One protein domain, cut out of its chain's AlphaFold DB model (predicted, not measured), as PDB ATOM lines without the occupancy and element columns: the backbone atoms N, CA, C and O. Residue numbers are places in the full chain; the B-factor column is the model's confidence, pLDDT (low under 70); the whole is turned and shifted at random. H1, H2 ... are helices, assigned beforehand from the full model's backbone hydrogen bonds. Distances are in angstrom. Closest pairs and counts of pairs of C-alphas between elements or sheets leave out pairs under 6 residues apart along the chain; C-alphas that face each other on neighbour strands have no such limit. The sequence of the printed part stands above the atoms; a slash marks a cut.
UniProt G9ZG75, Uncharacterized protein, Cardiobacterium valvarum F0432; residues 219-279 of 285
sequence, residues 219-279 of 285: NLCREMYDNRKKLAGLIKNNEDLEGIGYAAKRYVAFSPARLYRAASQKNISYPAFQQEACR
ATOM      1  N   ASN A 219     -29.591  -1.828 -25.306       92.25
ATOM      2  CA  ASN A 219     -30.708  -2.774 -25.329       92.25
ATOM      3  C   ASN A 219     -30.242  -4.228 -25.143       92.25
ATOM      4  O   ASN A 219     -30.704  -4.900 -24.223       92.25
ATOM      5  N   LEU A 220     -29.272  -4.679 -25.944       90.88
ATOM      6  CA  LEU A 220     -28.703  -6.022 -25.835       90.88
ATOM      7  C   LEU A 220     -27.989  -6.203 -24.490       90.88
ATOM      8  O   LEU A 220     -28.123  -7.231 -23.832       90.88
ATOM      9  N   CYS A 221     -27.283  -5.173 -24.021       95.44
ATOM     10  CA  CYS A 221     -26.618  -5.201 -22.725       95.44
ATOM     11  C   CYS A 221     -27.606  -5.303 -21.546       95.44
ATOM     12  O   CYS A 221     -27.318  -5.987 -20.562       95.44
ATOM     13  N   ARG A 222     -28.771  -4.638 -21.617       95.81
ATOM     14  CA  ARG A 222     -29.849  -4.780 -20.617       95.81
ATOM     15  C   ARG A 222     -30.396  -6.191 -20.608       95.81
ATOM     16  O   ARG A 222     -30.478  -6.795 -19.545       95.81
ATOM     17  N   GLU A 223     -30.652  -6.747 -21.782       93.44
ATOM     18  CA  GLU A 223     -31.130  -8.120 -21.903       93.44
ATOM     19  C   GLU A 223     -30.129  -9.127 -21.308       93.44
ATOM     20  O   GLU A 223     -30.508 -10.029 -20.557       93.44
ATOM     21  N   MET A 224     -28.829  -8.924 -21.551       94.06
ATOM     22  CA  MET A 224     -27.758  -9.698 -20.915       94.06
ATOM     23  C   MET A 224     -27.747  -9.541 -19.388       94.06
ATOM     24  O   MET A 224     -27.533 -10.519 -18.672       94.06
ATOM     25  N   TYR A 225     -27.962  -8.330 -18.874       96.00
ATOM     26  CA  TYR A 225     -28.000  -8.057 -17.436       96.00
ATOM     27  C   TYR A 225     -29.198  -8.727 -16.749       96.00
ATOM     28  O   TYR A 225     -29.047  -9.333 -15.678       96.00
ATOM     29  N   ASP A 226     -30.370  -8.669 -17.373       94.56
ATOM     30  CA  ASP A 226     -31.598  -9.275 -16.860       94.56
ATOM     31  C   ASP A 226     -31.490 -10.809 -16.856       94.56
ATOM     32  O   ASP A 226     -31.886 -11.467 -15.892       94.56
ATOM     33  N   ASN A 227     -30.807 -11.379 -17.855       93.19
ATOM     34  CA  ASN A 227     -30.559 -12.820 -17.986       93.19
ATOM     35  C   ASN A 227     -29.226 -13.297 -17.379       93.19
ATOM     36  O   ASN A 227     -28.832 -14.455 -17.556       93.19
ATOM     37  N   ARG A 228     -28.518 -12.444 -16.627       93.75
ATOM     38  CA  ARG A 228     -27.117 -12.684 -16.234       93.75
ATOM     39  C   ARG A 228     -26.882 -14.009 -15.504       93.75
ATOM     40  O   ARG A 228     -25.904 -14.689 -15.785       93.75
ATOM     41  N   LYS A 229     -27.786 -14.431 -14.612       91.75
ATOM     42  CA  LYS A 229     -27.630 -15.700 -13.869       91.75
ATOM     43  C   LYS A 229     -27.633 -16.913 -14.801       91.75
ATOM     44  O   LYS A 229     -26.825 -17.818 -14.619       91.75
ATOM     45  N   LYS A 230     -28.521 -16.907 -15.802       91.38
ATOM     46  CA  LYS A 230     -28.601 -17.956 -16.822       91.38
ATOM     47  C   LYS A 230     -27.325 -17.968 -17.660       91.38
ATOM     48  O   LYS A 230     -26.694 -19.010 -17.778       91.38
ATOM     49  N   LEU A 231     -26.900 -16.800 -18.150       90.44
ATOM     50  CA  LEU A 231     -25.668 -16.660 -18.933       90.44
ATOM     51  C   LEU A 231     -24.433 -17.127 -18.150       90.44
ATOM     52  O   LEU A 231     -23.616 -17.865 -18.687       90.44
ATOM     53  N   ALA A 232     -24.313 -16.776 -16.866       91.75
ATOM     54  CA  ALA A 232     -23.221 -17.254 -16.020       91.75
ATOM     55  C   ALA A 232     -23.222 -18.784 -15.873       91.75
ATOM     56  O   ALA A 232     -22.153 -19.391 -15.881       91.75
ATOM     57  N   GLY A 233     -24.404 -19.399 -15.753       91.31
ATOM     58  CA  GLY A 233     -24.564 -20.854 -15.720       91.31
ATOM     59  C   GLY A 233     -24.074 -21.523 -17.005       91.31
ATOM     60  O   GLY A 233     -23.243 -22.425 -16.929       91.31
ATOM     61  N   LEU A 234     -24.508 -21.021 -18.165       88.75
ATOM     62  CA  LEU A 234     -24.086 -21.533 -19.474       88.75
ATOM     63  C   LEU A 234     -22.564 -21.434 -19.655       88.75
ATOM     64  O   LEU A 234     -21.914 -22.422 -19.982       88.75
ATOM     65  N   ILE A 235     -21.972 -20.273 -19.341       90.25
ATOM     66  CA  ILE A 235     -20.515 -20.080 -19.448       90.25
ATOM     67  C   ILE A 235     -19.765 -21.022 -18.501       90.25
ATOM     68  O   ILE A 235     -18.774 -21.628 -18.898       90.25
ATOM     69  N   LYS A 236     -20.232 -21.170 -17.253       92.25
ATOM     70  CA  LYS A 236     -19.607 -22.061 -16.264       92.25
ATOM     71  C   LYS A 236     -19.579 -23.516 -16.738       92.25
ATOM     72  O   LYS A 236     -18.614 -24.220 -16.456       92.25
ATOM     73  N   ASN A 237     -20.627 -23.947 -17.432       90.25
ATOM     74  CA  ASN A 237     -20.771 -25.314 -17.923       90.25
ATOM     75  C   ASN A 237     -20.158 -25.530 -19.316       90.25
ATOM     76  O   ASN A 237     -20.240 -26.639 -19.837       90.25
ATOM     77  N   ASN A 238     -19.539 -24.502 -19.909       85.44
ATOM     78  CA  ASN A 238     -19.041 -24.525 -21.286       85.44
ATOM     79  C   ASN A 238     -20.137 -24.895 -22.308       85.44
ATOM     80  O   ASN A 238     -19.895 -25.620 -23.272       85.44
ATOM     81  N   GLU A 239     -21.355 -24.414 -22.062       82.62
ATOM     82  CA  GLU A 239     -22.507 -24.566 -22.949       82.62
ATOM     83  C   GLU A 239     -22.572 -23.398 -23.947       82.62
ATOM     84  O   GLU A 239     -22.031 -22.314 -23.696       82.62
ATOM     85  N   ASP A 240     -23.239 -23.602 -25.089       76.94
ATOM     86  CA  ASP A 240     -23.413 -22.529 -26.067       76.94
ATOM     87  C   ASP A 240     -24.317 -21.417 -25.512       76.94
ATOM     88  O   ASP A 240     -25.301 -21.647 -24.809       76.94
ATOM     89  N   LEU A 241     -23.969 -20.178 -25.843       73.25
ATOM     90  CA  LEU A 241     -24.639 -18.969 -25.370       73.25
ATOM     91  C   LEU A 241     -25.755 -18.541 -26.327       73.25
ATOM     92  O   LEU A 241     -25.925 -17.340 -26.544       73.25
ATOM     93  N   GLU A 242     -26.446 -19.512 -26.931       67.69
ATOM     94  CA  GLU A 242     -27.485 -19.335 -27.955       67.69
ATOM     95  C   GLU A 242     -28.373 -18.096 -27.713       67.69
ATOM     96  O   GLU A 242     -28.676 -17.714 -26.577       67.69
ATOM     97  N   GLY A 243     -28.803 -17.440 -28.795       71.62
ATOM     98  CA  GLY A 243     -29.599 -16.212 -28.717       71.62
ATOM     99  C   GLY A 243     -28.763 -14.996 -28.307       71.62
ATOM    100  O   GLY A 243     -27.895 -14.559 -29.059       71.62
ATOM    101  N   ILE A 244     -29.013 -14.439 -27.116       72.00
ATOM    102  CA  ILE A 244     -28.416 -13.177 -26.630       72.00
ATOM    103  C   ILE A 244     -26.883 -13.214 -26.671       72.00
ATOM    104  O   ILE A 244     -26.239 -12.254 -27.093       72.00
ATOM    105  N   GLY A 245     -26.273 -14.318 -26.230       72.75
ATOM    106  CA  GLY A 245     -24.819 -14.438 -26.226       72.75
ATOM    107  C   GLY A 245     -24.245 -14.580 -27.630       72.75
ATOM    108  O   GLY A 245     -23.183 -14.032 -27.901       72.75
ATOM    109  N   TYR A 246     -24.963 -15.234 -28.543       71.62
ATOM    110  CA  TYR A 246     -24.609 -15.278 -29.961       71.62
ATOM    111  C   TYR A 246     -24.675 -13.888 -30.605       71.62
ATOM    112  O   TYR A 246     -23.718 -13.466 -31.248       71.62
ATOM    113  N   ALA A 247     -25.747 -13.129 -30.359       78.81
ATOM    114  CA  ALA A 247     -25.852 -11.747 -30.816       78.81
ATOM    115  C   ALA A 247     -24.730 -10.873 -30.237       78.81
ATOM    116  O   ALA A 247     -24.207 -10.012 -30.932       78.81
ATOM    117  N   ALA A 248     -24.308 -11.120 -28.994       83.81
ATOM    118  CA  ALA A 248     -23.222 -10.378 -28.367       83.81
ATOM    119  C   ALA A 248     -21.828 -10.737 -28.925       83.81
ATOM    120  O   ALA A 248     -20.975  -9.856 -28.974       83.81
ATOM    121  N   LYS A 249     -21.594 -11.975 -29.398       83.25
ATOM    122  CA  LYS A 249     -20.291 -12.443 -29.933       83.25
ATOM    123  C   LYS A 249     -19.735 -11.579 -31.074       83.25
ATOM    124  O   LYS A 249     -18.521 -11.547 -31.245       83.25
ATOM    125  N   ARG A 250     -20.590 -10.868 -31.817       79.94
ATOM    126  CA  ARG A 250     -20.181  -9.984 -32.925       79.94
ATOM    127  C   ARG A 250     -19.454  -8.710 -32.469       79.94
ATOM    128  O   ARG A 250     -18.765  -8.072 -33.258       79.94
ATOM    129  N   TYR A 251     -19.613  -8.317 -31.204       86.88
ATOM    130  CA  TYR A 251     -19.041  -7.081 -30.676       86.88
ATOM    131  C   TYR A 251     -17.657  -7.317 -30.075       86.88
ATOM    132  O   TYR A 251     -17.461  -8.254 -29.305       86.88
ATOM    133  N   VAL A 252     -16.718  -6.403 -30.327       86.75
ATOM    134  CA  VAL A 252     -15.341  -6.461 -29.799       86.75
ATOM    135  C   VAL A 252     -15.329  -6.524 -28.269       86.75
ATOM    136  O   VAL A 252     -14.548  -7.272 -27.685       86.75
ATOM    137  N   ALA A 253     -16.241  -5.801 -27.610       89.38
ATOM    138  CA  ALA A 253     -16.375  -5.821 -26.155       89.38
ATOM    139  C   ALA A 253     -16.723  -7.197 -25.565       89.38
ATOM    140  O   ALA A 253     -16.506  -7.423 -24.367       89.38
ATOM    141  N   PHE A 254     -17.292  -8.105 -26.363       90.12
ATOM    142  CA  PHE A 254     -17.761  -9.387 -25.871       90.12
ATOM    143  C   PHE A 254     -16.605 -10.290 -25.448       90.12
ATOM    144  O   PHE A 254     -15.679 -10.594 -26.194       90.12
ATOM    145  N   SER A 255     -16.692 -10.789 -24.218       91.38
ATOM    146  CA  SER A 255     -15.766 -11.777 -23.684       91.38
ATOM    147  C   SER A 255     -16.509 -12.678 -22.704       91.38
ATOM    148  O   SER A 255     -17.010 -12.165 -21.695       91.38
ATOM    149  N   PRO A 256     -16.542 -14.008 -22.921       90.38
ATOM    150  CA  PRO A 256     -17.169 -14.940 -21.984       90.38
ATOM    151  C   PRO A 256     -16.624 -14.793 -20.557       90.38
ATOM    152  O   PRO A 256     -17.385 -14.811 -19.593       90.38
ATOM    153  N   ALA A 257     -15.319 -14.545 -20.408       92.25
ATOM    154  CA  ALA A 257     -14.687 -14.353 -19.105       92.25
ATOM    155  C   ALA A 257     -15.144 -13.062 -18.400       92.25
ATOM    156  O   ALA A 257     -15.362 -13.060 -17.185       92.25
ATOM    157  N   ARG A 258     -15.292 -11.956 -19.143       94.31
ATOM    158  CA  ARG A 258     -15.787 -10.681 -18.592       94.31
ATOM    159  C   ARG A 258     -17.267 -10.777 -18.243       94.31
ATOM    160  O   ARG A 258     -17.658 -10.394 -17.142       94.31
ATOM    161  N   LEU A 259     -18.059 -11.360 -19.140       93.94
ATOM    162  CA  LEU A 259     -19.478 -11.609 -18.926       93.94
ATOM    163  C   LEU A 259     -19.703 -12.480 -17.690       93.94
ATOM    164  O   LEU A 259     -20.461 -12.086 -16.812       93.94
ATOM    165  N   TYR A 260     -19.004 -13.610 -17.567       94.69
ATOM    166  CA  TYR A 260     -19.116 -14.498 -16.408       94.69
ATOM    167  C   TYR A 260     -18.803 -13.779 -15.094       94.69
ATOM    168  O   TYR A 260     -19.545 -13.908 -14.116       94.69
ATOM    169  N   ARG A 261     -17.729 -12.982 -15.075       95.06
ATOM    170  CA  ARG A 261     -17.314 -12.221 -13.895       95.06
ATOM    171  C   ARG A 261     -18.353 -11.188 -13.482       95.06
ATOM    172  O   ARG A 261     -18.666 -11.106 -12.298       95.06
ATOM    173  N   ALA A 262     -18.891 -10.424 -14.432       95.38
ATOM    174  CA  ALA A 262     -19.946  -9.451 -14.167       95.38
ATOM    175  C   ALA A 262     -21.229 -10.152 -13.693       95.38
ATOM    176  O   ALA A 262     -21.824  -9.783 -12.686       95.38
ATOM    177  N   ALA A 263     -21.627 -11.210 -14.396       93.81
ATOM    178  CA  ALA A 263     -22.878 -11.919 -14.184       93.81
ATOM    179  C   ALA A 263     -22.933 -12.725 -12.874       93.81
ATOM    180  O   ALA A 263     -24.018 -12.919 -12.324       93.81
ATOM    181  N   SER A 264     -21.782 -13.165 -12.358       93.94
ATOM    182  CA  SER A 264     -21.682 -13.946 -11.115       93.94
ATOM    183  C   SER A 264     -21.717 -13.090  -9.843       93.94
ATOM    184  O   SER A 264     -21.807 -13.625  -8.737       93.94
ATOM    185  N   GLN A 265     -21.656 -11.762  -9.963       94.38
ATOM    186  CA  GLN A 265     -21.727 -10.861  -8.814       94.38
ATOM    187  C   GLN A 265     -23.157 -10.780  -8.262       94.38
ATOM    188  O   GLN A 265     -24.107 -10.454  -8.975       94.38
ATOM    189  N   LYS A 266     -23.307 -11.024  -6.953       88.88
ATOM    190  CA  LYS A 266     -24.616 -11.122  -6.281       88.88
ATOM    191  C   LYS A 266     -25.464  -9.846  -6.412       88.88
ATOM    192  O   LYS A 266     -26.657  -9.953  -6.681       88.88
ATOM    193  N   ASN A 267     -24.839  -8.672  -6.279       92.25
ATOM    194  CA  ASN A 267     -25.507  -7.363  -6.212       92.25
ATOM    195  C   ASN A 267     -24.921  -6.335  -7.201       92.25
ATOM    196  O   ASN A 267     -24.856  -5.147  -6.893       92.25
ATOM    197  N   ILE A 268     -24.438  -6.775  -8.365       95.88
ATOM    198  CA  ILE A 268     -23.928  -5.845  -9.381       95.88
ATOM    199  C   ILE A 268     -25.045  -4.922  -9.880       95.88
ATOM    200  O   ILE A 268     -26.147  -5.384 -10.172       95.88
ATOM    201  N   SER A 269     -24.762  -3.622  -9.974       97.31
ATOM    202  CA  SER A 269     -25.668  -2.652 -10.589       97.31
ATOM    203  C   SER A 269     -25.569  -2.712 -12.114       97.31
ATOM    204  O   SER A 269     -24.527  -3.082 -12.659       97.31
ATOM    205  N   TYR A 270     -26.623  -2.302 -12.823       97.12
ATOM    206  CA  TYR A 270     -26.587  -2.258 -14.288       97.12
ATOM    207  C   TYR A 270     -25.412  -1.425 -14.846       97.12
ATOM    208  O   TYR A 270     -24.698  -1.948 -15.699       97.12
ATOM    209  N   PRO A 271     -25.111  -0.202 -14.350       97.12
ATOM    210  CA  PRO A 271     -23.957   0.559 -14.839       97.12
ATOM    211  C   PRO A 271     -22.619  -0.172 -14.655       97.12
ATOM    212  O   PRO A 271     -21.778  -0.165 -15.554       97.12
ATOM    213  N   ALA A 272     -22.429  -0.852 -13.519       96.06
ATOM    214  CA  ALA A 272     -21.221  -1.635 -13.269       96.06
ATOM    215  C   ALA A 272     -21.133  -2.856 -14.201       96.06
ATOM    216  O   ALA A 272     -20.070  -3.138 -14.753       96.06
ATOM    217  N   PHE A 273     -22.255  -3.543 -14.432       96.81
ATOM    218  CA  PHE A 273     -22.329  -4.646 -15.388       96.81
ATOM    219  C   PHE A 273     -22.023  -4.181 -16.813       96.81
ATOM    220  O   PHE A 273     -21.206  -4.799 -17.492       96.81
ATOM    221  N   GLN A 274     -22.623  -3.073 -17.250       96.62
ATOM    222  CA  GLN A 274     -22.412  -2.511 -18.581       96.62
ATOM    223  C   GLN A 274     -20.934  -2.184 -18.816       96.62
ATOM    224  O   GLN A 274     -20.376  -2.557 -19.849       96.62
ATOM    225  N   GLN A 275     -20.274  -1.550 -17.847       95.00
ATOM    226  CA  GLN A 275     -18.853  -1.220 -17.950       95.00
ATOM    227  C   GLN A 275     -17.950  -2.466 -17.979       95.00
ATOM    228  O   GLN A 275     -16.920  -2.484 -18.654       95.00
ATOM    229  N   GLU A 276     -18.311  -3.519 -17.244       93.94
ATOM    230  CA  GLU A 276     -17.532  -4.758 -17.162       93.94
ATOM    231  C   GLU A 276     -17.730  -5.651 -18.395       93.94
ATOM    232  O   GLU A 276     -16.742  -6.166 -18.917       93.94
ATOM    233  N   ALA A 277     -18.964  -5.820 -18.875       93.88
ATOM    234  CA  ALA A 277     -19.335  -6.839 -19.861       93.88
ATOM    235  C   ALA A 277     -19.686  -6.300 -21.258       93.88
ATOM    236  O   ALA A 277     -19.616  -7.069 -22.210       93.88
ATOM    237  N   CYS A 278     -20.054  -5.020 -21.394       94.81
ATOM    238  CA  CYS A 278     -20.632  -4.486 -22.636       94.81
ATOM    239  C   CYS A 278     -19.814  -3.376 -23.300       94.81
ATOM    240  O   CYS A 278     -20.008  -3.093 -24.482       94.81
ATOM    241  N   ARG A 279     -18.920  -2.720 -22.558       93.50
ATOM    242  CA  ARG A 279     -18.071  -1.646 -23.082       93.50
ATOM    243  C   ARG A 279     -16.681  -2.150 -23.373       93.50
ATOM    244  O   ARG A 279     -16.103  -2.836 -22.534       93.50
TER     245      ARG A 279
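Overview. This is residues 219 to 279 of the 285 residues of an uncharacterized protein of Cardiobacterium valvarum F0432 (UniProt G9ZG75). The model is a small rounded ball of five short helices, in which H4 packs between H2 and H5 and H1 lies across H5. H4 and H5 fold back on each other as a helical hairpin, while H3 sits at one end of the ball and packs on H1. The printed part has 61 residues with five named helices, H1 to H5 in order along the chain, and no named strand; the class is all helix. It is compact, with a radius of gyration of the C-alphas of 10.1 A and spans of 25 by 22 by 17 A.

Arrangement. H1, residues 219 to 226, touches H3, residues 244 to 249, at a steep tilt of 59 degrees, opposite ways; their closest C-alphas, of Met 224 and Ile 244, are 6.7 A apart. H1 also touches H5, residues 270 to 277, about perpendicular at 78 degrees, with the closest C-alphas, of Cys 221 and Gln 274, 6.5 A apart. H2, residues 228 to 236, is close to H1 but not clearly touching, the closest C-alphas being those of Met 224 and Leu 231 at 7.5 A. H2 touches H4, residues 256 to 263, opposite ways at a steep tilt of 38 degrees, only just beyond shallow; the closest C-alphas, of Arg 228 and Ala 263, are 4.8 A apart. H4 and H5 form a helical hairpin: they touch at a shallow tilt of 18 degrees, opposite ways, with the closest C-alphas, of Leu 259 and Ala 277, 4.9 A apart. H5 is apart from H2 and from H3, and H3 and H4 are apart too. The helix packing is mostly crossed, with 1 of 4 touching pairs at a shallow tilt. In H1, H2, H3, H4 and H5 every O i to N i+4 pair is within hydrogen-bond range.

Along the chain. H1, residues 219 to 226, begins with C-alpha 219 at (-30.708, -2.774, -25.329) and measures 10.7 A from first to last C-alpha. H2, residues 228 to 236, measures 12.0 A, and H3, residues 244 to 249, measures 8.8 A. H4, residues 256 to 263, begins with C-alpha 256 at (-17.169, -14.940, -21.984) and measures 10.1 A. H5, residues 270 to 277, measures 10.2 A and ends with C-alpha 277 at (-19.335, -6.839, -19.861).

Size, cuts and confidence. The two C-alphas farthest apart, those of Arg 250 and Asn 267, are 27.4 A apart. The printed part has no cut. The link from H1 to H2 is tight, the other three are short, and no link is long. The mean pLDDT of the printed part is 89.7; residue 242 is under 70.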